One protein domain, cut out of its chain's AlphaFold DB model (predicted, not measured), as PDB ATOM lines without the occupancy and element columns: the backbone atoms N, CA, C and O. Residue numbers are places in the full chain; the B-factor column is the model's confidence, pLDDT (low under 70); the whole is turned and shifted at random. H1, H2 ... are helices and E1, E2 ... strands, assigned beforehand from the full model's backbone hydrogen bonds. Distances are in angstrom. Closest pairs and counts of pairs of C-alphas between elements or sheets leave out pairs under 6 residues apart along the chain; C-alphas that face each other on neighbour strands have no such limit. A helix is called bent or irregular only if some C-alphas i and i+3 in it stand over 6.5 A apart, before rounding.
ATOM      1  N   LEU A  36     192.986 145.472 173.258       89.62
ATOM      2  CA  LEU A  36     194.261 144.970 173.752       89.62
ATOM      3  C   LEU A  36     194.271 143.460 173.920       89.62
ATOM      4  O   LEU A  36     193.372 142.876 174.533       89.62
ATOM      5  N   GLU A  37     195.357 142.854 173.460       87.56
ATOM      6  CA  GLU A  37     195.677 141.472 173.774       87.56
ATOM      7  C   GLU A  37     196.295 141.349 175.181       87.56
ATOM      8  O   GLU A  37     196.989 142.259 175.647       87.56
ATOM      9  N   PRO A  38     196.135 140.198 175.864       85.50
ATOM     10  CA  PRO A  38     196.762 139.967 177.168       85.50
ATOM     11  C   PRO A  38     198.284 140.181 177.181       85.50
ATOM     12  O   PRO A  38     198.830 140.595 178.200       85.50
ATOM     13  N   VAL A  39     198.965 139.915 176.059       89.19
ATOM     14  CA  VAL A  39     200.412 140.143 175.925       89.19
ATOM     15  C   VAL A  39     200.758 141.633 175.938       89.19
ATOM     16  O   VAL A  39     201.709 142.012 176.608       89.19
ATOM     17  N   GLU A  40     199.950 142.493 175.310       93.56
ATOM     18  CA  GLU A  40     200.165 143.947 175.317       93.56
ATOM     19  C   GLU A  40     199.982 144.522 176.729       93.56
ATOM     20  O   GLU A  40     200.730 145.399 177.155       93.56
ATOM     21  N   VAL A  41     199.018 144.001 177.497       91.81
ATOM     22  CA  VAL A  41     198.824 144.381 178.909       91.81
ATOM     23  C   VAL A  41     200.023 143.961 179.767       91.81
ATOM     24  O   VAL A  41     200.416 144.686 180.684       91.81
ATOM     25  N   GLU A  42     200.621 142.805 179.480       90.81
ATOM     26  CA  GLU A  42     201.844 142.357 180.151       90.81
ATOM     27  C   GLU A  42     203.061 143.201 179.750       90.81
ATOM     28  O   GLU A  42     203.853 143.574 180.613       90.81
ATOM     29  N   GLU A  43     203.192 143.562 178.472       93.44
ATOM     30  CA  GLU A  43     204.242 144.455 177.971       93.44
ATOM     31  C   GLU A  43     204.143 145.850 178.589       93.44
ATOM     32  O   GLU A  43     205.159 146.388 179.037       93.44
ATOM     33  N   LEU A  44     202.933 146.416 178.683       94.88
ATOM     34  CA  LEU A  44     202.681 147.676 179.385       94.88
ATOM     35  C   LEU A  44     203.215 147.611 180.815       94.88
ATOM     36  O   LEU A  44     203.904 148.520 181.267       94.88
ATOM     37  N   ARG A  45     202.924 146.521 181.521       91.81
ATOM     38  CA  ARG A  45     203.375 146.331 182.895       91.81
ATOM     39  C   ARG A  45     204.890 146.190 182.989       91.81
ATOM     40  O   ARG A  45     205.520 146.902 183.761       91.81
ATOM     41  N   CYS A  46     205.472 145.288 182.205       92.44
ATOM     42  CA  CYS A  46     206.904 144.990 182.251       92.44
ATOM     43  C   CYS A  46     207.771 146.180 181.821       92.44
ATOM     44  O   CYS A  46     208.934 146.254 182.205       92.44
ATOM     45  N   SER A  47     207.210 147.111 181.046       95.88
ATOM     46  CA  SER A  47     207.900 148.325 180.597       95.88
ATOM     47  C   SER A  47     207.957 149.435 181.652       95.88
ATOM     48  O   SER A  47     208.647 150.427 181.436       95.88
ATOM     49  N   ASN A  48     207.228 149.310 182.766       93.81
ATOM     50  CA  ASN A  48     207.101 150.356 183.781       93.81
ATOM     51  C   ASN A  48     207.510 149.833 185.164       93.81
ATOM     52  O   ASN A  48     206.742 149.146 185.832       93.81
ATOM     53  N   ASP A  49     208.704 150.191 185.638       92.12
ATOM     54  CA  ASP A  49     209.207 149.779 186.958       92.12
ATOM     55  C   ASP A  49     208.826 150.786 188.058       92.12
ATOM     56  O   ASP A  49     209.661 151.453 188.670       92.12
ATOM     57  N   PHE A  50     207.522 150.966 188.269       90.19
ATOM     58  CA  PHE A  50     207.025 151.867 189.308       90.19
ATOM     59  C   PHE A  50     207.033 151.195 190.684       90.19
ATOM     60  O   PHE A  50     206.549 150.065 190.812       90.19
ATOM     61  N   PRO A  51     207.491 151.887 191.745       88.62
ATOM     62  CA  PRO A  51     207.413 151.327 193.079       88.62
ATOM     63  C   PRO A  51     205.944 151.164 193.526       88.62
ATOM     64  O   PRO A  51     205.072 151.923 193.088       88.62
ATOM     65  N   PRO A  52     205.630 150.173 194.389       83.88
ATOM     66  CA  PRO A  52     204.246 149.811 194.719       83.88
ATOM     67  C   PRO A  52     203.405 150.954 195.304       83.88
ATOM     68  O   PRO A  52     202.188 150.984 195.136       83.88
ATOM     69  N   ASP A  53     204.044 151.912 195.972       91.31
ATOM     70  CA  ASP A  53     203.401 153.066 196.598       91.31
ATOM     71  C   ASP A  53     202.952 154.142 195.591       91.31
ATOM     72  O   ASP A  53     202.113 154.981 195.932       91.31
ATOM     73  N   VAL A  54     203.449 154.111 194.345       94.62
ATOM     74  CA  VAL A  54     203.043 155.054 193.285       94.62
ATOM     75  C   VAL A  54     201.548 154.979 193.037       94.62
ATOM     76  O   VAL A  54     200.906 156.023 192.937       94.62
ATOM     77  N   PHE A  55     200.973 153.775 193.000       95.69
ATOM     78  CA  PHE A  55     199.536 153.609 192.785       95.69
ATOM     79  C   PHE A  55     198.722 154.377 193.830       95.69
ATOM     80  O   PHE A  55     197.828 155.148 193.484       95.69
ATOM     81  N   GLY A  56     199.083 154.222 195.105       94.81
ATOM     82  CA  GLY A  56     198.407 154.885 196.213       94.81
ATOM     83  C   GLY A  56     198.561 156.403 196.197       94.81
ATOM     84  O   GLY A  56     197.581 157.130 196.360       94.81
ATOM     85  N   LYS A  57     199.774 156.894 195.923       95.50
ATOM     86  CA  LYS A  57     200.046 158.333 195.785       95.50
ATOM     87  C   LYS A  57     199.255 158.954 194.634       95.50
ATOM     88  O   LYS A  57     198.682 160.035 194.795       95.50
ATOM     89  N   VAL A  58     199.215 158.278 193.484       96.75
ATOM     90  CA  VAL A  58     198.450 158.714 192.310       96.75
ATOM     91  C   VAL A  58     196.957 158.702 192.625       96.75
ATOM     92  O   VAL A  58     196.308 159.718 192.393       96.75
ATOM     93  N   LEU A  59     196.427 157.637 193.235       96.38
ATOM     94  CA  LEU A  59     195.021 157.550 193.641       96.38
ATOM     95  C   LEU A  59     194.609 158.724 194.540       96.38
ATOM     96  O   LEU A  59     193.612 159.397 194.272       96.38
ATOM     97  N   ASP A  60     195.394 159.006 195.580       95.94
ATOM     98  CA  ASP A  60     195.118 160.096 196.519       95.94
ATOM     99  C   ASP A  60     195.222 161.476 195.858       95.94
ATOM    100  O   ASP A  60     194.515 162.413 196.230       95.94
ATOM    101  N   SER A  61     196.120 161.632 194.883       97.19
ATOM    102  CA  SER A  61     196.251 162.854 194.087       97.19
ATOM    103  C   SER A  61     195.065 163.055 193.144       97.19
ATOM    104  O   SER A  61     194.495 164.143 193.096       97.19
ATOM    105  N   VAL A  62     194.664 162.003 192.432       97.31
ATOM    106  CA  VAL A  62     193.547 162.009 191.480       97.31
ATOM    107  C   VAL A  62     192.229 162.278 192.210       97.31
ATOM    108  O   VAL A  62     191.489 163.167 191.806       97.31
ATOM    109  N   ARG A  63     191.960 161.618 193.344       96.19
ATOM    110  CA  ARG A  63     190.747 161.875 194.148       96.19
ATOM    111  C   ARG A  63     190.630 163.322 194.626       96.19
ATOM    112  O   ARG A  63     189.532 163.863 194.680       96.19
ATOM    113  N   ARG A  64     191.757 163.958 194.968       96.56
ATOM    114  CA  ARG A  64     191.786 165.380 195.350       96.56
ATOM    115  C   ARG A  64     191.554 166.308 194.162       96.56
ATOM    116  O   ARG A  64     190.922 167.345 194.334       96.56
ATOM    117  N   ALA A  65     192.071 165.955 192.987       97.88
ATOM    118  CA  ALA A  65     191.915 166.750 191.771       97.88
ATOM    119  C   ALA A  65     190.510 166.637 191.156       97.88
ATOM    120  O   ALA A  65     190.010 167.616 190.609       97.88
ATOM    121  N   PHE A  66     189.860 165.477 191.291       97.44
ATOM    122  CA  PHE A  66     188.568 165.165 190.677       97.44
ATOM    123  C   PHE A  66     187.525 164.759 191.737       97.44
ATOM    124  O   PHE A  66     187.159 163.586 191.841       97.44
ATOM    125  N   PRO A  67     187.014 165.713 192.544       95.94
ATOM    126  CA  PRO A  67     186.087 165.425 193.644       95.94
ATOM    127  C   PRO A  67     184.708 164.921 193.186       95.94
ATOM    128  O   PRO A  67     183.959 164.386 193.998       95.94
ATOM    129  N   SER A  68     184.363 165.083 191.905       96.31
ATOM    130  CA  SER A  68     183.157 164.503 191.296       96.31
ATOM    131  C   SER A  68     183.228 162.980 191.152       96.31
ATOM    132  O   SER A  68     182.204 162.363 190.874       96.31
ATOM    133  N   GLY A  69     184.419 162.384 191.286       95.12
ATOM    134  CA  GLY A  69     184.657 160.980 190.952       95.12
ATOM    135  C   GLY A  69     184.727 160.719 189.448       95.12
ATOM    136  O   GLY A  69     184.822 159.567 189.043       95.12
ATOM    137  N   ARG A  70     184.724 161.761 188.604       96.00
ATOM    138  CA  ARG A  70     184.754 161.628 187.142       96.00
ATOM    139  C   ARG A  70     185.751 162.587 186.503       96.00
ATOM    140  O   ARG A  70     185.960 163.688 187.011       96.00
ATOM    141  N   ALA A  71     186.348 162.169 185.392       96.62
ATOM    142  CA  ALA A  71     187.246 162.991 184.584       96.62
ATOM    143  C   ALA A  71     187.235 162.532 183.126       96.62
ATOM    144  O   ALA A  71     186.990 161.358 182.837       96.62
ATOM    145  N   THR A  72     187.560 163.429 182.198       96.06
ATOM    146  CA  THR A  72     187.937 162.988 180.851       96.06
ATOM    147  C   THR A  72     189.303 162.300 180.893       96.06
ATOM    148  O   THR A  72     190.152 162.599 181.742       96.06
ATOM    149  N   TYR A  73     189.554 161.380 179.960       95.88
ATOM    150  CA  TYR A  73     190.849 160.700 179.905       95.88
ATOM    151  C   TYR A  73     192.040 161.668 179.721       95.88
ATOM    152  O   TYR A  73     193.016 161.538 180.464       95.88
ATOM    153  N   PRO A  74     191.983 162.691 178.839       96.12
ATOM    154  CA  PRO A  74     193.072 163.659 178.711       96.12
ATOM    155  C   PRO A  74     193.351 164.459 179.990       96.12
ATOM    156  O   PRO A  74     194.509 164.766 180.277       96.12
ATOM    157  N   GLU A  75     192.322 164.806 180.771       97.25
ATOM    158  CA  GLU A  75     192.498 165.482 182.064       97.25
ATOM    159  C   GLU A  75     193.195 164.575 183.074       97.25
ATOM    160  O   GLU A  75     194.160 165.000 183.712       97.25
ATOM    161  N   PHE A  76     192.753 163.320 183.174       97.69
ATOM    162  CA  PHE A  76     193.382 162.318 184.027       97.69
ATOM    163  C   PHE A  76     194.849 162.098 183.647       97.69
ATOM    164  O   PHE A  76     195.730 162.241 184.496       97.69
ATOM    165  N   ALA A  77     195.138 161.829 182.371       96.50
ATOM    166  CA  ALA A  77     196.495 161.590 181.888       96.50
ATOM    167  C   ALA A  77     197.408 162.801 182.134       96.50
ATOM    168  O   ALA A  77     198.535 162.652 182.617       96.50
ATOM    169  N   ARG A  78     196.913 164.023 181.882       96.44
ATOM    170  CA  ARG A  78     197.646 165.263 182.179       96.44
ATOM    171  C   ARG A  78     197.917 165.414 183.673       96.44
ATOM    172  O   ARG A  78     199.018 165.810 184.048       96.44
ATOM    173  N   HIS A  79     196.945 165.106 184.528       97.75
ATOM    174  CA  HIS A  79     197.117 165.189 185.978       97.75
ATOM    175  C   HIS A  79     198.166 164.192 186.473       97.75
ATOM    176  O   HIS A  79     199.114 164.583 187.149       97.75
ATOM    177  N   VAL A  80     198.055 162.919 186.078       96.44
ATOM    178  CA  VAL A  80     199.005 161.868 186.473       96.44
ATOM    179  C   VAL A  80     200.429 162.229 186.035       96.44
ATOM    180  O   VAL A  80     201.343 162.200 186.859       96.44
ATOM    181  N   THR A  81     200.616 162.658 184.785       94.94
ATOM    182  CA  THR A  81     201.941 163.018 184.246       94.94
ATOM    183  C   THR A  81     202.528 164.296 184.854       94.94
ATOM    184  O   THR A  81     203.723 164.339 185.135       94.94
ATOM    185  N   SER A  82     201.717 165.330 185.109       95.81
ATOM    186  CA  SER A  82     202.190 166.602 185.690       95.81
ATOM    187  C   SER A  82     202.357 166.583 187.211       95.81
ATOM    188  O   SER A  82     203.013 167.465 187.762       95.81
ATOM    189  N   SER A  83     201.812 165.573 187.896       95.25
ATOM    190  CA  SER A  83     201.873 165.461 189.359       95.25
ATOM    191  C   SER A  83     203.283 165.254 189.927       95.25
ATOM    192  O   SER A  83     203.483 165.441 191.127       95.25
ATOM    193  N   GLY A  84     204.248 164.833 189.100       94.69
ATOM    194  CA  GLY A  84     205.598 164.463 189.544       94.69
ATOM    195  C   GLY A  84     205.640 163.210 190.428       94.69
ATOM    196  O   GLY A  84     206.646 162.963 191.086       94.69
ATOM    197  N   LEU A  85     204.546 162.439 190.481       94.31
ATOM    198  CA  LEU A  85     204.442 161.220 191.291       94.31
ATOM    199  C   LEU A  85     204.993 159.980 190.585       94.31
ATOM    200  O   LEU A  85     205.318 159.000 191.253       94.31
ATOM    201  N   LEU A  86     205.083 160.015 189.254       94.56
ATOM    202  CA  LEU A  86     205.736 158.965 188.485       94.56
ATOM    203  C   LEU A  86     207.254 159.193 188.515       94.56
ATOM    204  O   LEU A  86     207.687 160.317 188.245       94.56
ATOM    205  N   PRO A  87     208.067 158.165 188.816       91.44
ATOM    206  CA  PRO A  87     209.524 158.300 188.795       91.44
ATOM    207  C   PRO A  87     210.049 158.569 187.378       91.44
ATOM    208  O   PRO A  87     211.030 159.287 187.208       91.44
ATOM    209  N   GLU A  88     209.362 158.030 186.369       93.56
ATOM    210  CA  GLU A  88     209.672 158.172 184.950       93.56
ATOM    211  C   GLU A  88     208.369 158.335 184.150       93.56
ATOM    212  O   GLU A  88     207.300 157.929 184.626       93.56
ATOM    213  N   PRO A  89     208.411 158.930 182.943       94.19
ATOM    214  CA  PRO A  89     207.261 158.947 182.050       94.19
ATOM    215  C   PRO A  89     206.758 157.531 181.762       94.19
ATOM    216  O   PRO A  89     207.546 156.605 181.599       94.19
ATOM    217  N   LEU A  90     205.438 157.384 181.659       94.06
ATOM    218  CA  LEU A  90     204.803 156.104 181.375       94.06
ATOM    219  C   LEU A  90     205.264 155.545 180.018       94.06
ATOM    220  O   LEU A  90     204.910 156.073 178.959       94.06
ATOM    221  N   SER A  91     206.006 154.443 180.053       95.75
ATOM    222  CA  SER A  91     206.351 153.667 178.866       95.75
ATOM    223  C   SER A  91     205.100 152.977 178.328       95.75
ATOM    224  O   SER A  91     204.278 152.483 179.097       95.75
ATOM    225  N   MET A  92     204.943 152.938 177.002       94.44
ATOM    226  CA  MET A  92     203.774 152.342 176.333       94.44
ATOM    227  C   MET A  92     202.425 152.984 176.727       94.44
ATOM    228  O   MET A  92     201.383 152.337 176.651       94.44
ATOM    229  N   GLY A  93     202.414 154.271 177.102       94.06
ATOM    230  CA  GLY A  93     201.192 154.972 177.528       94.06
ATOM    231  C   GLY A  93     200.037 154.945 176.518       94.06
ATOM    232  O   GLY A  93     198.879 154.923 176.922       94.06
ATOM    233  N   PHE A  94     200.335 154.804 175.222       95.12
ATOM    234  CA  PHE A  94     199.320 154.639 174.176       95.12
ATOM    235  C   PHE A  94     198.430 153.392 174.364       95.12
ATOM    236  O   PHE A  94     197.326 153.336 173.821       95.12
ATOM    237  N   LEU A  95     198.879 152.383 175.120       95.56
ATOM    238  CA  LEU A  95     198.046 151.233 175.479       95.56
ATOM    239  C   LEU A  95     196.962 151.632 176.492       95.56
ATOM    240  O   LEU A  95     195.819 151.202 176.343       95.56
ATOM    241  N   LEU A  96     197.267 152.514 177.454       95.00
ATOM    242  CA  LEU A  96     196.237 153.107 178.318       95.00
ATOM    243  C   LEU A  96     195.288 154.004 177.519       95.00
ATOM    244  O   LEU A  96     194.082 153.950 177.754       95.00
ATOM    245  N   ASP A  97     195.807 154.753 176.537       94.50
ATOM    246  CA  ASP A  97     194.971 155.563 175.643       94.50
ATOM    247  C   ASP A  97     193.940 154.676 174.931       94.50
ATOM    248  O   ASP A  97     192.750 154.982 174.935       94.50
ATOM    249  N   ARG A  98     194.368 153.525 174.389       93.38
ATOM    250  CA  ARG A  98     193.467 152.545 173.759       93.38
ATOM    251  C   ARG A  98     192.419 152.012 174.733       93.38
ATOM    252  O   ARG A  98     191.248 151.977 174.369       93.38
ATOM    253  N   MET A  99     192.803 151.636 175.959       92.69
ATOM    254  CA  MET A  99     191.838 151.180 176.973       92.69
ATOM    255  C   MET A  99     190.776 152.250 177.240       92.69
ATOM    256  O   MET A  99     189.582 151.972 177.168       92.69
ATOM    257  N   ALA A 100     191.201 153.480 177.532       92.56
ATOM    258  CA  ALA A 100     190.299 154.548 177.937       92.56
ATOM    259  C   ALA A 100     189.423 155.058 176.785       92.56
ATOM    260  O   ALA A 100     188.235 155.309 176.986       92.56
ATOM    261  N   LEU A 101     189.970 155.176 175.572       90.75
ATOM    262  CA  LEU A 101     189.223 155.636 174.401       90.75
ATOM    263  C   LEU A 101     188.231 154.582 173.904       90.75
ATOM    264  O   LEU A 101     187.102 154.934 173.566       90.75
ATOM    265  N   THR A 102     188.594 153.297 173.912       89.88
ATOM    266  CA  THR A 102     187.641 152.231 173.565       89.88
ATOM    267  C   THR A 102     186.527 152.139 174.597       89.88
ATOM    268  O   THR A 102     185.358 152.005 174.234       89.88
ATOM    269  N   ALA A 103     186.867 152.286 175.874       88.62
ATOM    270  CA  ALA A 103     185.904 152.387 176.953       88.62
ATOM    271  C   ALA A 103     184.949 153.588 176.738       88.62
ATOM    272  O   ALA A 103     183.727 153.421 176.783       88.62
ATOM    273  N   ALA A 104     185.477 154.777 176.427       88.81
ATOM    274  CA  ALA A 104     184.694 155.980 176.127       88.81
ATOM    275  C   ALA A 104     183.784 155.828 174.895       88.81
ATOM    276  O   ALA A 104     182.660 156.333 174.896       88.81
ATOM    277  N   ALA A 105     184.242 155.117 173.860       87.50
ATOM    278  CA  ALA A 105     183.465 154.838 172.653       87.50
ATOM    279  C   ALA A 105     182.314 153.844 172.896       87.50
ATOM    280  O   ALA A 105     181.312 153.871 172.179       87.50
ATOM    281  N   HIS A 106     182.418 153.007 173.934       83.25
ATOM    282  CA  HIS A 106     181.441 151.964 174.255       83.25
ATOM    283  C   HIS A 106     180.891 152.108 175.685       83.25
ATOM    284  O   HIS A 106     181.021 151.193 176.509       83.25
ATOM    285  N   PRO A 107     180.186 153.213 176.003       72.25
ATOM    286  CA  PRO A 107     179.684 153.473 177.352       72.25
ATOM    287  C   PRO A 107     178.664 152.426 177.818       72.25
ATOM    288  O   PRO A 107     178.466 152.257 179.017       72.25
ATOM    289  N   GLY A 108     178.027 151.693 176.896       69.81
ATOM    290  CA  GLY A 108     177.151 150.567 177.226       69.81
ATOM    291  C   GLY A 108     177.895 149.379 177.844       69.81
ATOM    292  O   GLY A 108     177.346 148.714 178.717       69.81
ATOM    293  N   ILE A 109     179.151 149.150 177.446       66.50
ATOM    294  CA  ILE A 109     179.993 148.070 177.974       66.50
ATOM    295  C   ILE A 109     180.525 148.469 179.355       66.50
ATOM    296  O   ILE A 109     180.363 147.715 180.312       66.50
ATOM    297  N   LEU A 110     181.047 149.693 179.497       62.44
ATOM    298  CA  LEU A 110     181.503 150.233 180.785       62.44
ATOM    299  C   LEU A 110     180.381 150.440 181.796       62.44
ATOM    300  O   LEU A 110     180.523 150.075 182.955       62.44
ATOM    301  N   GLY A 111     179.285 151.078 181.385       58.25
ATOM    302  CA  GLY A 111     178.209 151.478 182.283       58.25
ATOM    303  C   GLY A 111     177.509 150.267 182.884       58.25
ATOM    304  O   GLY A 111     177.222 150.258 184.075       58.25
ATOM    305  N   ALA A 112     177.305 149.224 182.080       60.28
ATOM    306  CA  ALA A 112     176.786 147.946 182.547       60.28
ATOM    307  C   ALA A 112     177.803 147.213 183.440       60.28
ATOM    308  O   ALA A 112     177.448 146.734 184.517       60.28
ATOM    309  N   ALA A 113     179.081 147.180 183.045       53.72
ATOM    310  CA  ALA A 113     180.131 146.512 183.810       53.72
ATOM    311  C   ALA A 113     180.392 147.176 185.176       53.72
ATOM    312  O   ALA A 113     180.465 146.478 186.185       53.72
ATOM    313  N   ALA A 114     180.460 148.508 185.232       52.41
ATOM    314  CA  ALA A 114     180.679 149.278 186.454       52.41
ATOM    315  C   ALA A 114     179.455 149.280 187.385       52.41
ATOM    316  O   ALA A 114     179.621 149.303 188.601       52.41
ATOM    317  N   ARG A 115     178.227 149.212 186.843       63.62
ATOM    318  CA  ARG A 115     176.997 149.111 187.654       63.62
ATOM    319  C   ARG A 115     176.604 147.675 188.016       63.62
ATOM    320  O   ARG A 115     175.647 147.481 188.758       63.62
ATOM    321  N   GLY A 116     177.315 146.665 187.506       53.53
ATOM    322  CA  GLY A 116     176.931 145.259 187.682       53.53
ATOM    323  C   GLY A 116     175.583 144.912 187.036       53.53
ATOM    324  O   GLY A 116     174.942 143.931 187.419       53.53
ATOM    325  N   GLU A 117     175.141 145.723 186.074       61.53
ATOM    326  CA  GLU A 117     173.891 145.547 185.345       61.53
ATOM    327  C   GLU A 117     174.140 144.663 184.122       61.53
ATOM    328  O   GLU A 117     175.132 144.809 183.408       61.53
ATOM    329  N   THR A 118     173.230 143.734 183.841       53.22
ATOM    330  CA  THR A 118     173.249 143.013 182.566       53.22
ATOM    331  C   THR A 118     172.800 143.972 181.462       53.22
ATOM    332  O   THR A 118     171.691 144.510 181.590       53.22
ATOM    333  N   PRO A 119     173.574 144.167 180.376       54.44
ATOM    334  CA  PRO A 119     173.140 144.985 179.253       54.44
ATOM    335  C   PRO A 119     171.807 144.439 178.739       54.44
ATOM    336  O   PRO A 119     171.742 143.331 178.204       54.44
ATOM    337  N   ASP A 139     187.450 162.034 173.505       75.50
ATOM    338  CA  ASP A 139     188.148 162.894 174.464       75.50
ATOM    339  C   ASP A 139     187.240 163.710 175.399       75.50
ATOM    340  O   ASP A 139     187.696 164.152 176.448       75.50
ATOM    341  N   ALA A 140     185.971 163.930 175.040       87.19
ATOM    342  CA  ALA A 140     185.010 164.686 175.847       87.19
ATOM    343  C   ALA A 140     184.148 163.797 176.761       87.19
ATOM    344  O   ALA A 140     183.342 164.316 177.531       87.19
ATOM    345  N   VAL A 141     184.272 162.467 176.672       91.69
ATOM    346  CA  VAL A 141     183.497 161.543 177.509       91.69
ATOM    347  C   VAL A 141     184.132 161.457 178.896       91.69
ATOM    348  O   VAL A 141     185.287 161.066 179.049       91.69
ATOM    349  N   GLU A 142     183.357 161.804 179.922       94.12
ATOM    350  CA  GLU A 142     183.768 161.647 181.317       94.12
ATOM    351  C   GLU A 142     183.660 160.186 181.771       94.12
ATOM    352  O   GLU A 142     182.588 159.568 181.713       94.12
ATOM    353  N   LEU A 143     184.762 159.665 182.300       93.56
ATOM    354  CA  LEU A 143     184.897 158.320 182.842       93.56
ATOM    355  C   LEU A 143     184.991 158.373 184.370       93.56
ATOM    356  O   LEU A 143     185.449 159.364 184.937       93.56
ATOM    357  N   GLU A 144     184.562 157.300 185.032       94.56
ATOM    358  CA  GLU A 144     184.735 157.144 186.482       94.56
ATOM    359  C   GLU A 144     186.229 157.065 186.829       94.56
ATOM    360  O   GLU A 144     186.999 156.354 186.173       94.56
ATOM    361  N   ILE A 145     186.642 157.765 187.885       96.12
ATOM    362  CA  ILE A 145     188.025 157.760 188.367       96.12
ATOM    363  C   ILE A 145     188.453 156.347 188.752       96.12
ATOM    364  O   ILE A 145     189.574 155.950 188.446       96.12
ATOM    365  N   GLU A 146     187.572 155.563 189.367       95.75
ATOM    366  CA  GLU A 146     187.841 154.169 189.701       95.75
ATOM    367  C   GLU A 146     188.220 153.364 188.457       95.75
ATOM    368  O   GLU A 146     189.198 152.623 188.503       95.75
ATOM    369  N   PHE A 147     187.518 153.549 187.333       95.62
ATOM    370  CA  PHE A 147     187.845 152.856 186.086       95.62
ATOM    371  C   PHE A 147     189.220 153.275 185.561       95.62
ATOM    372  O   PHE A 147     190.038 152.418 185.232       95.62
ATOM    373  N   LEU A 148     189.496 154.581 185.532       96.81
ATOM    374  CA  LEU A 148     190.790 155.110 185.093       96.81
ATOM    375  C   LEU A 148     191.941 154.607 185.972       96.81
ATOM    376  O   LEU A 148     193.016 154.285 185.468       96.81
ATOM    377  N   MET A 149     191.703 154.459 187.273       97.50
ATOM    378  CA  MET A 149     192.662 153.880 188.211       97.50
ATOM    379  C   MET A 149     192.812 152.365 188.030       97.50
ATOM    380  O   MET A 149     193.936 151.867 188.093       97.50
ATOM    381  N   VAL A 150     191.735 151.621 187.744       96.69
ATOM    382  CA  VAL A 150     191.839 150.204 187.357       96.69
ATOM    383  C   VAL A 150     192.683 150.070 186.090       96.69
ATOM    384  O   VAL A 150     193.619 149.273 186.089       96.69
ATOM    385  N   ALA A 151     192.430 150.871 185.053       96.12
ATOM    386  CA  ALA A 151     193.236 150.877 183.831       96.12
ATOM    387  C   ALA A 151     194.707 151.215 184.130       96.12
ATOM    388  O   ALA A 151     195.600 150.470 183.738       96.12
ATOM    389  N   PHE A 152     194.971 152.261 184.921       97.00
ATOM    390  CA  PHE A 152     196.326 152.627 185.345       97.00
ATOM    391  C   PHE A 152     197.040 151.505 186.118       97.00
ATOM    392  O   PHE A 152     198.247 151.329 185.961       97.00
ATOM    393  N   SER A 153     196.319 150.685 186.895       96.00
ATOM    394  CA  SER A 153     196.914 149.543 187.608       96.00
ATOM    395  C   SER A 153     197.555 148.501 186.678       96.00
ATOM    396  O   SER A 153     198.450 147.770 187.113       96.00
ATOM    397  N   ALA A 154     197.169 148.466 185.394       94.69
ATOM    398  CA  ALA A 154     197.804 147.624 184.384       94.69
ATOM    399  C   ALA A 154     199.268 148.020 184.131       94.69
ATOM    400  O   ALA A 154     200.089 147.149 183.851       94.69
ATOM    401  N   ALA A 155     199.599 149.305 184.284       94.81
ATOM    402  CA  ALA A 155     200.949 149.837 184.127       94.81
ATOM    403  C   ALA A 155     201.810 149.740 185.394       94.81
ATOM    404  O   ALA A 155     202.999 150.032 185.351       94.81
ATOM    405  N   VAL A 156     201.238 149.349 186.534       93.25
ATOM    406  CA  VAL A 156     201.995 149.214 187.781       93.25
ATOM    407  C   VAL A 156     202.552 147.793 187.878       93.25
ATOM    408  O   VAL A 156     201.801 146.816 188.016       93.25
ATOM    409  N   ASN A 157     203.881 147.671 187.830       91.81
ATOM    410  CA  ASN A 157     204.603 146.400 187.926       91.81
ATOM    411  C   ASN A 157     204.676 145.853 189.360       91.81
ATOM    412  O   ASN A 157     205.734 145.628 189.943       91.81
ATOM    413  N   THR A 158     203.510 145.628 189.954       91.50
ATOM    414  CA  THR A 158     203.356 144.940 191.233       91.50
ATOM    415  C   THR A 158     202.999 143.473 191.031       91.50
ATOM    416  O   THR A 158     202.450 143.052 190.004       91.50
ATOM    417  N   ARG A 159     203.290 142.660 192.052       91.94
ATOM    418  CA  ARG A 159     202.818 141.272 192.099       91.94
ATOM    419  C   ARG A 159     201.283 141.254 192.068       91.94
ATOM    420  O   ARG A 159     200.675 142.107 192.714       91.94
ATOM    421  N   PRO A 160     200.644 140.262 191.426       91.88
ATOM    422  CA  PRO A 160     199.184 140.196 191.328       91.88
ATOM    423  C   PRO A 160     198.454 140.331 192.671       91.88
ATOM    424  O   PRO A 160     197.519 141.116 192.762       91.88
ATOM    425  N   ALA A 161     198.921 139.666 193.734       91.62
ATOM    426  CA  ALA A 161     198.324 139.780 195.074       91.62
ATOM    427  C   ALA A 161     198.338 141.219 195.630       91.62
ATOM    428  O   ALA A 161     197.360 141.671 196.222       91.62
ATOM    429  N   GLU A 162     199.431 141.952 195.404       92.31
ATOM    430  CA  GLU A 162     199.558 143.351 195.822       92.31
ATOM    431  C   GLU A 162     198.609 144.239 195.015       92.31
ATOM    432  O   GLU A 162     197.905 145.071 195.576       92.31
ATOM    433  N   ARG A 163     198.501 143.997 193.704       93.25
ATOM    434  CA  ARG A 163     197.548 144.707 192.842       93.25
ATOM    435  C   ARG A 163     196.097 144.456 193.267       93.25
ATOM    436  O   ARG A 163     195.315 145.398 193.328       93.25
ATOM    437  N   MET A 164     195.730 143.219 193.616       94.94
ATOM    438  CA  MET A 164     194.394 142.914 194.159       94.94
ATOM    439  C   MET A 164     194.118 143.721 195.425       94.94
ATOM    440  O   MET A 164     193.026 144.268 195.574       94.94
ATOM    441  N   ARG A 165     195.112 143.832 196.314       94.31
ATOM    442  CA  ARG A 165     195.009 144.620 197.545       94.31
ATOM    443  C   ARG A 165     194.888 146.119 197.268       94.31
ATOM    444  O   ARG A 165     194.018 146.760 197.845       94.31
ATOM    445  N   GLN A 166     195.638 146.654 196.310       94.25
ATOM    446  CA  GLN A 166     195.494 148.041 195.855       94.25
ATOM    447  C   GLN A 166     194.079 148.329 195.323       94.25
ATOM    448  O   GLN A 166     193.451 149.312 195.714       94.25
ATOM    449  N   LEU A 167     193.528 147.456 194.476       95.81
ATOM    450  CA  LEU A 167     192.159 147.612 193.967       95.81
ATOM    451  C   LEU A 167     191.108 147.494 195.081       95.81
ATOM    452  O   LEU A 167     190.123 148.233 195.087       95.81
ATOM    453  N   TRP A 168     191.334 146.601 196.044       95.12
ATOM    454  CA  TRP A 168     190.486 146.438 197.220       95.12
ATOM    455  C   TRP A 168     190.452 147.695 198.094       95.12
ATOM    456  O   TRP A 168     189.383 148.216 198.413       95.12
ATOM    457  N   ASP A 169     191.625 148.218 198.443       93.81
ATOM    458  CA  ASP A 169     191.775 149.425 199.252       93.81
ATOM    459  C   ASP A 169     191.206 150.657 198.528       93.81
ATOM    460  O   ASP A 169     190.544 151.498 199.148       93.81
ATOM    461  N   MET A 170     191.356 150.714 197.199       94.88
ATOM    462  CA  MET A 170     190.685 151.706 196.363       94.88
ATOM    463  C   MET A 170     189.163 151.612 196.508       94.88
ATOM    464  O   MET A 170     188.532 152.624 196.816       94.88
ATOM    465  N   ALA A 171     188.559 150.432 196.342       93.81
ATOM    466  CA  ALA A 171     187.104 150.272 196.435       93.81
ATOM    467  C   ALA A 171     186.543 150.570 197.837       93.81
ATOM    468  O   ALA A 171     185.415 151.058 197.973       93.81
ATOM    469  N   GLN A 172     187.338 150.355 198.885       92.19
ATOM    470  CA  GLN A 172     186.990 150.777 200.242       92.19
ATOM    471  C   GLN A 172     187.009 152.301 200.440       92.19
ATOM    472  O   GLN A 172     186.493 152.787 201.442       92.19
ATOM    473  N   GLY A 173     187.576 153.069 199.505       88.81
ATOM    474  CA  GLY A 173     187.739 154.515 199.657       88.81
ATOM    475  C   GLY A 173     188.872 154.896 200.613       88.81
ATOM    476  O   GLY A 173     188.915 156.030 201.084       88.81
ATOM    477  N   ARG A 174     189.790 153.969 200.916       82.56
ATOM    478  CA  ARG A 174     190.931 154.242 201.794       82.56
ATOM    479  C   ARG A 174     191.950 155.116 201.066       82.56
ATOM    480  O   ARG A 174     192.168 154.950 199.864       82.56
ATOM    481  N   SER A 175     192.552 156.047 201.802       76.38
ATOM    482  CA  SER A 175     193.763 156.738 201.360       76.38
ATOM    483  C   SER A 175     194.956 155.820 201.609       76.38
ATOM    484  O   SER A 175     195.061 155.220 202.678       76.38
ATOM    485  N   MET A 176     195.826 155.685 200.612       73.12
ATOM    486  CA  MET A 176     197.004 154.810 200.683       73.12
ATOM    487  C   MET A 176     198.282 155.573 201.074       73.12
ATOM    488  O   MET A 176     199.311 154.961 201.340       73.12
ATOM    489  N   LEU A 193     183.888 144.499 202.113       89.69
ATOM    490  CA  LEU A 193     183.464 145.290 200.962       89.69
ATOM    491  C   LEU A 193     182.065 144.849 200.514       89.69
ATOM    492  O   LEU A 193     181.848 143.650 200.353       89.69
ATOM    493  N   PRO A 194     181.123 145.770 200.243       91.12
ATOM    494  CA  PRO A 194     179.857 145.404 199.614       91.12
ATOM    495  C   PRO A 194     180.083 144.638 198.304       91.12
ATOM    496  O   PRO A 194     180.892 145.058 197.469       91.12
ATOM    497  N   ALA A 195     179.336 143.556 198.090       88.75
ATOM    498  CA  ALA A 195     179.434 142.723 196.892       88.75
ATOM    499  C   ALA A 195     179.299 143.527 195.591       88.75
ATOM    500  O   ALA A 195     180.010 143.270 194.622       88.75
ATOM    501  N   SER A 196     178.449 144.558 195.585       88.44
ATOM    502  CA  SER A 196     178.271 145.473 194.451       88.44
ATOM    503  C   SER A 196     179.573 146.157 194.024       88.44
ATOM    504  O   SER A 196     179.847 146.260 192.830       88.44
ATOM    505  N   LYS A 197     180.426 146.560 194.974       92.06
ATOM    506  CA  LYS A 197     181.736 147.154 194.676       92.06
ATOM    507  C   LYS A 197     182.736 146.122 194.158       92.06
ATOM    508  O   LYS A 197     183.497 146.428 193.244       92.06
ATOM    509  N   ALA A 198     182.725 144.903 194.700       92.88
ATOM    510  CA  ALA A 198     183.558 143.810 194.192       92.88
ATOM    511  C   ALA A 198     183.180 143.439 192.745       92.88
ATOM    512  O   ALA A 198     184.052 143.296 191.888       92.88
ATOM    513  N   ILE A 199     181.877 143.369 192.457       92.19
ATOM    514  CA  ILE A 199     181.328 143.178 191.109       92.19
ATOM    515  C   ILE A 199     181.767 144.310 190.176       92.19
ATOM    516  O   ILE A 199     182.224 144.040 189.065       92.19
ATOM    517  N   ALA A 200     181.663 145.565 190.624       92.25
ATOM    518  CA  ALA A 200     182.084 146.724 189.843       92.25
ATOM    519  C   ALA A 200     183.582 146.672 189.506       92.25
ATOM    520  O   ALA A 200     183.958 146.934 188.366       92.25
ATOM    521  N   LEU A 201     184.440 146.270 190.456       95.12
ATOM    522  CA  LEU A 201     185.869 146.045 190.206       95.12
ATOM    523  C   LEU A 201     186.107 144.987 189.126       95.12
ATOM    524  O   LEU A 201     186.904 145.223 188.221       95.12
ATOM    525  N   VAL A 202     185.404 143.850 189.176       94.31
ATOM    526  CA  VAL A 202     185.509 142.827 188.121       94.31
ATOM    527  C   VAL A 202     185.046 143.377 186.776       94.31
ATOM    528  O   VAL A 202     185.724 143.174 185.773       94.31
ATOM    529  N   GLY A 203     183.953 144.139 186.745       92.31
ATOM    530  CA  GLY A 203     183.498 144.810 185.532       92.31
ATOM    531  C   GLY A 203     184.524 145.798 184.966       92.31
ATOM    532  O   GLY A 203     184.775 145.804 183.762       92.31
ATOM    533  N   MET A 204     185.178 146.587 185.820       93.44
ATOM    534  CA  MET A 204     186.245 147.503 185.405       93.44
ATOM    535  C   MET A 204     187.495 146.757 184.920       93.44
ATOM    536  O   MET A 204     188.126 147.194 183.960       93.44
ATOM    537  N   LEU A 205     187.840 145.611 185.517       94.31
ATOM    538  CA  LEU A 205     188.921 144.745 185.028       94.31
ATOM    539  C   LEU A 205     188.593 144.156 183.652       94.31
ATOM    540  O   LEU A 205     189.467 144.100 182.789       94.31
ATOM    541  N   MET A 206     187.333 143.770 183.423       91.75
ATOM    542  CA  MET A 206     186.874 143.302 182.114       91.75
ATOM    543  C   MET A 206     186.992 144.402 181.058       91.75
ATOM    544  O   MET A 206     187.566 144.184 179.991       91.75
ATOM    545  N   SER A 234     178.574 140.358 182.024       89.06
ATOM    546  CA  SER A 234     178.764 141.489 182.921       89.06
ATOM    547  C   SER A 234     179.807 141.142 183.988       89.06
ATOM    548  O   SER A 234     180.088 139.966 184.239       89.06
ATOM    549  N   GLY A 235     180.313 142.159 184.695       89.69
ATOM    550  CA  GLY A 235     181.136 141.939 185.890       89.69
ATOM    551  C   GLY A 235     180.435 141.053 186.925       89.69
ATOM    552  O   GLY A 235     181.081 140.256 187.599       89.69
ATOM    553  N   ARG A 236     179.097 141.121 186.990       89.38
ATOM    554  CA  ARG A 236     178.280 140.276 187.865       89.38
ATOM    555  C   ARG A 236     178.320 138.813 187.445       89.38
ATOM    556  O   ARG A 236     178.493 137.964 188.311       89.38
ATOM    557  N   ASP A 237     178.178 138.523 186.152       89.75
ATOM    558  CA  ASP A 237     178.235 137.146 185.645       89.75
ATOM    559  C   ASP A 237     179.601 136.525 185.946       89.75
ATOM    560  O   ASP A 237     179.673 135.438 186.511       89.75
ATOM    561  N   ALA A 238     180.685 137.251 185.650       90.75
ATOM    562  CA  ALA A 238     182.045 136.786 185.908       90.75
ATOM    563  C   ALA A 238     182.311 136.567 187.408       90.75
ATOM    564  O   ALA A 238     182.891 135.550 187.793       90.75
ATOM    565  N   PHE A 239     181.865 137.492 188.263       91.31
ATOM    566  CA  PHE A 239     182.024 137.381 189.713       91.31
ATOM    567  C   PHE A 239     181.249 136.187 190.290       91.31
ATOM    568  O   PHE A 239     181.799 135.414 191.073       91.31
ATOM    569  N   LEU A 240     179.992 136.008 189.868       88.69
ATOM    570  CA  LEU A 240     179.134 134.905 190.301       88.69
ATOM    571  C   LEU A 240     179.661 133.545 189.850       88.69
ATOM    572  O   LEU A 240     179.756 132.634 190.666       88.69
ATOM    573  N   GLU A 241     180.054 133.413 188.585       88.38
ATOM    574  CA  GLU A 241     180.709 132.203 188.073       88.38
ATOM    575  C   GLU A 241     181.995 131.901 188.853       88.38
ATOM    576  O   GLU A 241     182.268 130.752 189.206       88.38
ATOM    577  N   GLY A 242     182.768 132.935 189.199       90.19
ATOM    578  CA  GLY A 242     183.931 132.810 190.073       90.19
ATOM    579  C   GLY A 242     183.575 132.215 191.437       90.19
ATOM    580  O   GLY A 242     184.175 131.214 191.830       90.19
ATOM    581  N   LEU A 243     182.567 132.763 192.124       88.19
ATOM    582  CA  LEU A 243     182.069 132.227 193.399       88.19
ATOM    583  C   LEU A 243     181.594 130.773 193.274       88.19
ATOM    584  O   LEU A 243     181.989 129.929 194.078       88.19
ATOM    585  N   LEU A 244     180.796 130.465 192.249       85.31
ATOM    586  CA  LEU A 244     180.303 129.109 191.993       85.31
ATOM    587  C   LEU A 244     181.459 128.127 191.779       85.31
ATOM    588  O   LEU A 244     181.466 127.057 192.381       85.31
ATOM    589  N   SER A 245     182.481 128.511 191.011       85.31
ATOM    590  CA  SER A 245     183.641 127.647 190.760       85.31
ATOM    591  C   SER A 245     184.460 127.352 192.023       85.31
ATOM    592  O   SER A 245     184.924 126.228 192.208       85.31
ATOM    593  N   LEU A 246     184.594 128.328 192.930       83.56
ATOM    594  CA  LEU A 246     185.244 128.114 194.226       83.56
ATOM    595  C   LEU A 246     184.451 127.128 195.084       83.56
ATOM    596  O   LEU A 246     185.046 126.305 195.781       83.56
ATOM    597  N   HIS A 247     183.121 127.201 195.016       73.50
ATOM    598  CA  HIS A 247     182.250 126.276 195.719       73.50
ATOM    599  C   HIS A 247     182.285 124.872 195.126       73.50
ATOM    600  O   HIS A 247     182.345 123.941 195.909       73.50
ATOM    601  N   GLU A 248     182.312 124.680 193.804       74.00
ATOM    602  CA  GLU A 248     182.439 123.342 193.194       74.00
ATOM    603  C   GLU A 248     183.726 122.619 193.630       74.00
ATOM    604  O   GLU A 248     183.730 121.405 193.873       74.00
ATOM    605  N   ASP A 249     184.823 123.364 193.777       68.31
ATOM    606  CA  ASP A 249     186.088 122.825 194.278       68.31
ATOM    607  C   ASP A 249     186.041 122.523 195.789       68.31
ATOM    608  O   ASP A 249     186.633 121.537 196.243       68.31
ATOM    609  N   GLU A 250     185.273 123.290 196.571       65.94
ATOM    610  CA  GLU A 250     184.983 122.998 197.983       65.94
ATOM    611  C   GLU A 250     183.928 121.889 198.177       65.94
ATOM    612  O   GLU A 250     183.981 121.146 199.157       65.94
ATOM    613  N   GLU A 251     182.989 121.703 197.251       53.84
ATOM    614  CA  GLU A 251     181.916 120.704 197.324       53.84
ATOM    615  C   GLU A 251     182.427 119.290 197.056       53.84
ATOM    616  O   GLU A 251     181.922 118.325 197.638       53.84
ATOM    617  N   LYS A 252     183.515 119.154 196.282       52.53
ATOM    618  CA  LYS A 252     184.319 117.920 196.263       52.53
ATOM    619  C   LYS A 252     184.838 117.549 197.661       52.53
ATOM    620  O   LYS A 252     185.145 116.380 197.885       52.53
ATOM    621  N   ARG A 253     184.900 118.499 198.607       48.41
ATOM    622  CA  ARG A 253     185.208 118.260 200.028       48.41
ATOM    623  C   ARG A 253     183.970 118.160 200.933       48.41
ATOM    624  O   ARG A 253     184.071 117.482 201.952       48.41
ATOM    625  N   THR A 254     182.810 118.735 200.588       47.59
ATOM    626  CA  THR A 254     181.621 118.697 201.474       47.59
ATOM    627  C   THR A 254     180.278 118.841 200.727       47.59
ATOM    628  O   THR A 254     179.781 119.944 200.521       47.59
ATOM    629  N   LYS A 255     179.643 117.717 200.357       39.94
ATOM    630  CA  LYS A 255     178.295 117.652 199.743       39.94
ATOM    631  C   LYS A 255     177.187 117.976 200.754       39.94
ATOM    632  O   LYS A 255     176.993 117.209 201.696       39.94
ATOM    633  N   GLY A 256     176.390 119.024 200.534       45.09
ATOM    634  CA  GLY A 256     175.102 119.177 201.239       45.09
ATOM    635  C   GLY A 256     174.621 120.600 201.529       45.09
ATOM    636  O   GLY A 256     173.532 120.756 202.094       45.09
ATOM    637  N   TRP A 257     175.404 121.624 201.173       46.12
ATOM    638  CA  TRP A 257     175.101 123.026 201.487       46.12
ATOM    639  C   TRP A 257     174.505 123.815 200.303       46.12
ATOM    640  O   TRP A 257     173.633 124.659 200.529       46.12
ATOM    641  N   ILE A 258     174.878 123.496 199.052       44.66
ATOM    642  CA  ILE A 258     174.479 124.251 197.846       44.66
ATOM    643  C   ILE A 258     172.963 124.244 197.608       44.66
ATOM    644  O   ILE A 258     172.379 125.301 197.375       44.66
ATOM    645  N   GLU A 259     172.290 123.103 197.772       48.53
ATOM    646  CA  GLU A 259     170.842 122.998 197.523       48.53
ATOM    647  C   GLU A 259     169.973 123.778 198.528       48.53
ATOM    648  O   GLU A 259     168.790 123.994 198.278       48.53
ATOM    649  N   ARG A 260     170.526 124.204 199.676       50.69
ATOM    650  CA  ARG A 260     169.737 124.812 200.762       50.69
ATOM    651  C   ARG A 260     169.996 126.289 201.021       50.69
ATOM    652  O   ARG A 260     169.158 126.896 201.686       50.69
ATOM    653  N   LYS A 261     171.110 126.870 200.560       46.78
ATOM    654  CA  LYS A 261     171.437 128.266 200.902       46.78
ATOM    655  C   LYS A 261     171.829 129.173 199.746       46.78
ATOM    656  O   LYS A 261     171.336 130.286 199.739       46.78
ATOM    657  N   LEU A 262     172.657 128.769 198.784       47.53
ATOM    658  CA  LEU A 262     173.283 129.778 197.916       47.53
ATOM    659  C   LEU A 262     172.404 130.249 196.742       47.53
ATOM    660  O   LEU A 262     172.383 131.438 196.438       47.53
ATOM    661  N   ALA A 263     171.617 129.358 196.129       45.75
ATOM    662  CA  ALA A 263     170.747 129.729 195.006       45.75
ATOM    663  C   ALA A 263     169.584 130.683 195.385       45.75
ATOM    664  O   ALA A 263     169.228 131.514 194.552       45.75
ATOM    665  N   PRO A 264     169.008 130.632 196.609       46.62
ATOM    666  CA  PRO A 264     168.023 131.620 197.060       46.62
ATOM    667  C   PRO A 264     168.598 132.781 197.893       46.62
ATOM    668  O   PRO A 264     167.855 133.725 198.143       46.62
ATOM    669  N   ALA A 265     169.851 132.716 198.379       43.12
ATOM    670  CA  ALA A 265     170.400 133.727 199.300       43.12
ATOM    671  C   ALA A 265     171.308 134.779 198.656       43.12
ATOM    672  O   ALA A 265     171.481 135.828 199.267       43.12
ATOM    673  N   TYR A 266     171.836 134.562 197.443       46.91
ATOM    674  CA  TYR A 266     172.552 135.630 196.737       46.91
ATOM    675  C   TYR A 266     171.557 136.614 196.112       46.91
ATOM    676  O   TYR A 266     171.320 136.646 194.902       46.91
ATOM    677  N   ASP A 267     170.928 137.399 196.980       50.53
ATOM    678  CA  ASP A 267     170.192 138.586 196.596       50.53
ATOM    679  C   ASP A 267     171.168 139.770 196.630       50.53
ATOM    680  O   ASP A 267     171.582 140.165 197.718       50.53
ATOM    681  N   PRO A 268     171.544 140.371 195.487       46.44
ATOM    682  CA  PRO A 268     172.352 141.593 195.476       46.44
ATOM    683  C   PRO A 268     171.689 142.768 196.221       46.44
ATOM    684  O   PRO A 268     172.354 143.779 196.438       46.44
ATOM    685  N   ALA A 269     170.397 142.675 196.571       45.47
ATOM    686  CA  ALA A 269     169.699 143.654 197.401       45.47
ATOM    687  C   ALA A 269     169.953 143.474 198.909       45.47
ATOM    688  O   ALA A 269     169.792 144.436 199.661       45.47
ATOM    689  N   ASN A 270     170.383 142.292 199.364       55.53
ATOM    690  CA  ASN A 270     171.027 142.168 200.667       55.53
ATOM    691  C   ASN A 270     172.487 142.552 200.450       55.53
ATOM    692  O   ASN A 270     173.180 141.880 199.697       55.53
ATOM    693  N   GLU A 271     172.939 143.649 201.059       62.34
ATOM    694  CA  GLU A 271     174.316 144.156 200.992       62.34
ATOM    695  C   GLU A 271     175.319 143.151 201.590       62.34
ATOM    696  O   GLU A 271     175.923 143.385 202.639       62.34
ATOM    697  N   GLU A 272     175.488 141.994 200.948       76.69
ATOM    698  CA  GLU A 272     176.421 140.979 201.383       76.69
ATOM    699  C   GLU A 272     177.823 141.564 201.307       76.69
ATOM    700  O   GLU A 272     178.279 142.133 200.311       76.69
ATOM    701  N   GLN A 273     178.471 141.471 202.450       87.31
ATOM    702  CA  GLN A 273     179.793 141.973 202.698       87.31
ATOM    703  C   GLN A 273     180.785 140.850 202.401       87.31
ATOM    704  O   GLN A 273     180.682 139.746 202.932       87.31
ATOM    705  N   ILE A 274     181.732 141.127 201.517       89.44
ATOM    706  CA  ILE A 274     182.745 140.195 201.033       89.44
ATOM    707  C   ILE A 274     184.052 140.508 201.762       89.44
ATOM    708  O   ILE A 274     184.346 141.677 202.008       89.44
ATOM    709  N   SER A 275     184.828 139.488 202.130       91.12
ATOM    710  CA  SER A 275     186.178 139.674 202.679       91.12
ATOM    711  C   SER A 275     187.221 139.769 201.566       91.12
ATOM    712  O   SER A 275     186.981 139.337 200.432       91.12
ATOM    713  N   PHE A 276     188.403 140.298 201.882       92.75
ATOM    714  CA  PHE A 276     189.487 140.373 200.904       92.75
ATOM    715  C   PHE A 276     189.884 138.984 200.388       92.75
ATOM    716  O   PHE A 276     190.098 138.813 199.192       92.75
ATOM    717  N   GLU A 277     189.927 137.977 201.263       90.75
ATOM    718  CA  GLU A 277     190.307 136.606 200.909       90.75
ATOM    719  C   GLU A 277     189.330 136.015 199.891       90.75
ATOM    720  O   GLU A 277     189.747 135.368 198.931       90.75
ATOM    721  N   LEU A 278     188.024 136.246 200.069       91.06
ATOM    722  CA  LEU A 278     187.022 135.780 199.115       91.06
ATOM    723  C   LEU A 278     187.160 136.510 197.774       91.06
ATOM    724  O   LEU A 278     187.146 135.866 196.726       91.06
ATOM    725  N   PHE A 279     187.356 137.829 197.796       93.81
ATOM    726  CA  PHE A 279     187.597 138.619 196.587       93.81
ATOM    727  C   PHE A 279     188.846 138.155 195.825       93.81
ATOM    728  O   PHE A 279     188.778 137.898 194.622       93.81
ATOM    729  N   GLU A 280     189.966 137.964 196.523       94.12
ATOM    730  CA  GLU A 280     191.207 137.436 195.957       94.12
ATOM    731  C   GLU A 280     190.989 136.051 195.335       94.12
ATOM    732  O   GLU A 280     191.402 135.803 194.198       94.12
ATOM    733  N   ARG A 281     190.299 135.144 196.037       91.88
ATOM    734  CA  ARG A 281     189.978 133.814 195.501       91.88
ATOM    735  C   ARG A 281     189.130 133.901 194.235       91.88
ATOM    736  O   ARG A 281     189.397 133.157 193.292       91.88
ATOM    737  N   VAL A 282     188.148 134.805 194.183       93.00
ATOM    738  CA  VAL A 282     187.317 135.010 192.988       93.00
ATOM    739  C   VAL A 282     188.167 135.509 191.826       93.00
ATOM    740  O   VAL A 282     188.082 134.938 190.741       93.00
ATOM    741  N   LEU A 283     189.046 136.492 192.033       95.12
ATOM    742  CA  LEU A 283     189.928 136.991 190.972       95.12
ATOM    743  C   LEU A 283     190.886 135.919 190.433       95.12
ATOM    744  O   LEU A 283     191.191 135.908 189.241       95.12
ATOM    745  N   ARG A 284     191.327 134.990 191.285       93.88
ATOM    746  CA  ARG A 284     192.192 133.860 190.903       93.88
ATOM    747  C   ARG A 284     191.430 132.665 190.315       93.88
ATOM    748  O   ARG A 284     192.058 131.721 189.838       93.88
ATOM    749  N   SER A 285     190.099 132.672 190.364       91.88
ATOM    750  CA  SER A 285     189.270 131.565 189.878       91.88
ATOM    751  C   SER A 285     189.414 131.361 188.365       91.88
ATOM    752  O   SER A 285     189.809 132.262 187.627       91.88
ATOM    753  N   GLY A 286     189.082 130.165 187.872       90.12
ATOM    754  CA  GLY A 286     189.117 129.862 186.437       90.12
ATOM    755  C   GLY A 286     188.231 130.770 185.563       90.12
ATOM    756  O   GLY A 286     188.681 131.134 184.469       90.12
ATOM    757  N   PRO A 287     187.004 131.125 185.996       89.81
ATOM    758  CA  PRO A 287     186.121 132.028 185.256       89.81
ATOM    759  C   PRO A 287     186.629 133.470 185.137       89.81
ATOM    760  O   PRO A 287     186.490 134.052 184.065       89.81
ATOM    761  N   VAL A 288     187.241 134.030 186.188       92.25
ATOM    762  CA  VAL A 288     187.730 135.425 186.191       92.25
ATOM    763  C   VAL A 288     189.179 135.510 185.704       92.25
ATOM    764  O   VAL A 288     189.485 136.264 184.788       92.25
ATOM    765  N   CYS A 289     190.065 134.699 186.286       93.06
ATOM    766  CA  CYS A 289     191.477 134.556 185.932       93.06
ATOM    767  C   CYS A 289     192.227 135.884 185.721       93.06
ATOM    768  O   CYS A 289     192.902 136.079 184.704       93.06
ATOM    769  N   ALA A 290     192.125 136.799 186.686       93.00
ATOM    770  CA  ALA A 290     192.811 138.083 186.634       93.00
ATOM    771  C   ALA A 290     194.326 137.885 186.485       93.00
ATOM    772  O   ALA A 290     194.947 137.157 187.265       93.00
ATOM    773  N   TRP A 291     194.901 138.505 185.449       91.25
ATOM    774  CA  TRP A 291     196.332 138.439 185.120       91.25
ATOM    775  C   TRP A 291     196.909 137.012 185.024       91.25
ATOM    776  O   TRP A 291     198.088 136.796 185.286       91.25
ATOM    777  N   GLY A 292     196.087 136.018 184.667       86.69
ATOM    778  CA  GLY A 292     196.542 134.634 184.491       86.69
ATOM    779  C   GLY A 292     196.741 133.836 185.787       86.69
ATOM    780  O   GLY A 292     197.175 132.684 185.727       86.69
ATOM    781  N   GLU A 293     196.376 134.379 186.953       86.56
ATOM    782  CA  GLU A 293     196.607 133.738 188.259       86.56
ATOM    783  C   GLU A 293     195.917 132.366 188.417       86.56
ATOM    784  O   GLU A 293     196.347 131.538 189.223       86.56
ATOM    785  N   CYS A 294     194.896 132.063 187.608       81.19
ATOM    786  CA  CYS A 294     194.229 130.759 187.621       81.19
ATOM    787  C   CYS A 294     195.109 129.604 187.099       81.19
ATOM    788  O   CYS A 294     194.852 128.434 187.403       81.19
ATOM    789  N   LEU A 295     196.163 129.903 186.329       76.31
ATOM    790  CA  LEU A 295     197.092 128.897 185.800       76.31
ATOM    791  C   LEU A 295     198.052 128.376 186.880       76.31
ATOM    792  O   LEU A 295     198.426 127.202 186.858       76.31
ATOM    793  N   GLY A 296     198.410 129.220 187.851       60.56
ATOM    794  CA  GLY A 296     199.304 128.857 188.953       60.56
ATOM    795  C   GLY A 296     198.685 127.857 189.934       60.56
ATOM    796  O   GLY A 296     199.394 127.011 190.480       60.56
ATOM    797  N   ILE A 297     197.361 127.902 190.117       57.88
ATOM    798  CA  ILE A 297     196.635 127.019 191.047       57.88
ATOM    799  C   ILE A 297     196.655 125.568 190.545       57.88
ATOM    800  O   ILE A 297     197.022 124.663 191.287       57.88
ATOM    801  N   ARG A 298     196.375 125.341 189.252       53.38
ATOM    802  CA  ARG A 298     196.329 123.989 188.659       53.38
ATOM    803  C   ARG A 298     197.660 123.233 188.683       53.38
ATOM    804  O   ARG A 298     197.650 122.008 188.578       53.38
ATOM    805  N   ASN A 299     198.785 123.941 188.782       43.16
ATOM    806  CA  ASN A 299     200.111 123.326 188.845       43.16
ATOM    807  C   ASN A 299     200.571 123.015 190.276       43.16
ATOM    808  O   ASN A 299     201.437 122.160 190.434       43.16
ATOM    809  N   ARG A 300     199.994 123.643 191.311       45.09
ATOM    810  CA  ARG A 300     200.320 123.315 192.710       45.09
ATOM    811  C   ARG A 300     199.717 121.989 193.171       45.09
ATOM    812  O   ARG A 300     200.346 121.313 193.964       45.09
ATOM    813  N   ASP A 301     198.574 121.584 192.621       44.28
ATOM    814  CA  ASP A 301     197.924 120.306 192.964       44.28
ATOM    815  C   ASP A 301     198.523 119.086 192.231       44.28
ATOM    816  O   ASP A 301     198.045 117.961 192.385       44.28
ATOM    817  N   LYS A 302     199.543 119.295 191.388       44.62
ATOM    818  CA  LYS A 302     200.242 118.241 190.630       44.62
ATOM    819  C   LYS A 302     201.702 118.036 191.056       44.62
ATOM    820  O   LYS A 302     202.395 117.241 190.419       44.62
TER     821      LYS A 302
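This is residues 36 to 119, 139 to 176, 193 to 206 and 234 to 302 of the 303 residues of an uncharacterized protein of Ectocarpus siliculosus (UniProt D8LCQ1). This is a cluster of short helices that pack at mixed angles, with H6 and H8 in its middle: H2, H4 and H7 pack on H6, and H5, H7 and H9 pack on H8. A tiny sheet of E1 and E2 sits by H6, H3 lies towards one end of the longest axis, and towards the other end lie H10 and residues 249 to 256, of which 249 to 251 belong to H9; these residues 249 to 256 stick out. The printed part has 205 residues, with twelve named helices and three named strands in the order H1 H2 E1 H3 H4 H5 E2 H6 H7 H8 H9 H10 E3 H11 H12. The class is mostly helix; the sheet, E1 - E2, is antiparallel. The whole is compact, with a radius of gyration of the C-alphas of 17.7 A and spans of 57 by 39 by 30 A.

H1 is residues 38 to 46, with C-alpha 38 at (196.762, 139.967, 177.168). H2 is residues 53 to 65, 18.5 A long. E1 is residues 70 to 72, followed directly by H3, residues 73 to 82. H4 is residues 93 to 105, 18.4 A long, and H5 is residues 107 to 115. E2 is residues 142 to 144 and H6 residues 145 to 153. H7 is residues 160 to 171, 16.5 A long, and H8 residues 195 to 206, 16.6 A long. H9, the longest helix by residues, is residues 235 to 251, 24.1 A long, and starts with C-alpha 235 at (181.136, 141.939, 185.890). H10 is residues 262 to 265, E3 residues 273 to 275 and H11 residues 276 to 284. H12, residues 290 to 300, is 17.6 A long and ends with C-alpha 300 at (200.320, 123.315, 192.710); it is irregular, with C-alphas 291 and 294 8.3 A apart.

H1 touches H4 with the closest C-alphas, Leu 44 and Leu 95, 7.0 A apart. H2 touches H3 at a steep tilt of 61 degrees, Val 58 and Val 80 being closest at 6.7 A between C-alphas. E1 and E2 are antiparallel neighbours, with N 71 and O 143 3.0 A apart and N 143 and O 71 2.8 A apart, both within hydrogen-bond range. H3 and H4 form a helical hairpin and only just touch, with 3 pairs of C-alphas within 8 A, the closest being Tyr 73 and Ala 100 at 6.5 A. H6 and H7 form another, at a shallow tilt of 12 degrees, opposite ways; their closest C-alphas are Val 150 and Leu 167, 7.1 A. H6 touches H8 at a steep tilt of 53 degrees, closest at the C-alphas of Phe 147 and Met 204, 5.6 A. H8 touches H5, the C-alphas of Ala 113 and Gly 203 being closest at 4.1 A. H9 touches H11 about perpendicular, at 83 degrees, closest at the C-alphas of Gly 242 and Val 282, 5.0 A. H11 and H12 touch only at the corner by their link, with the C-alphas of Arg 284 and Cys 294 closest at 5.0 A. H10 touches no helix, and E3 pairs with no named strand, though residues 193 to 194 pair antiparallel with its residues 273 to 274. Every O i to N i+4 pair is within hydrogen-bond range in H1 to H9 and H11; H12 has 0 of 7, with 4 of 8 O i to N i+3 pairs, and H10 is too short for such a pair.

The two C-alphas farthest apart, those of Ser 82 and Gly 256, are 56.8 A apart. Residues 120 to 138, 177 to 192 and 207 to 233 are not printed, with gaps between C-alphas of 23.9 A, 16.6 A and 8.3 A. Of the links that are printed whole, none is long. Mean pLDDT of the printed part is 83.8; residues 108 to 119, 249 to 271 and 296 to 302 are under 70.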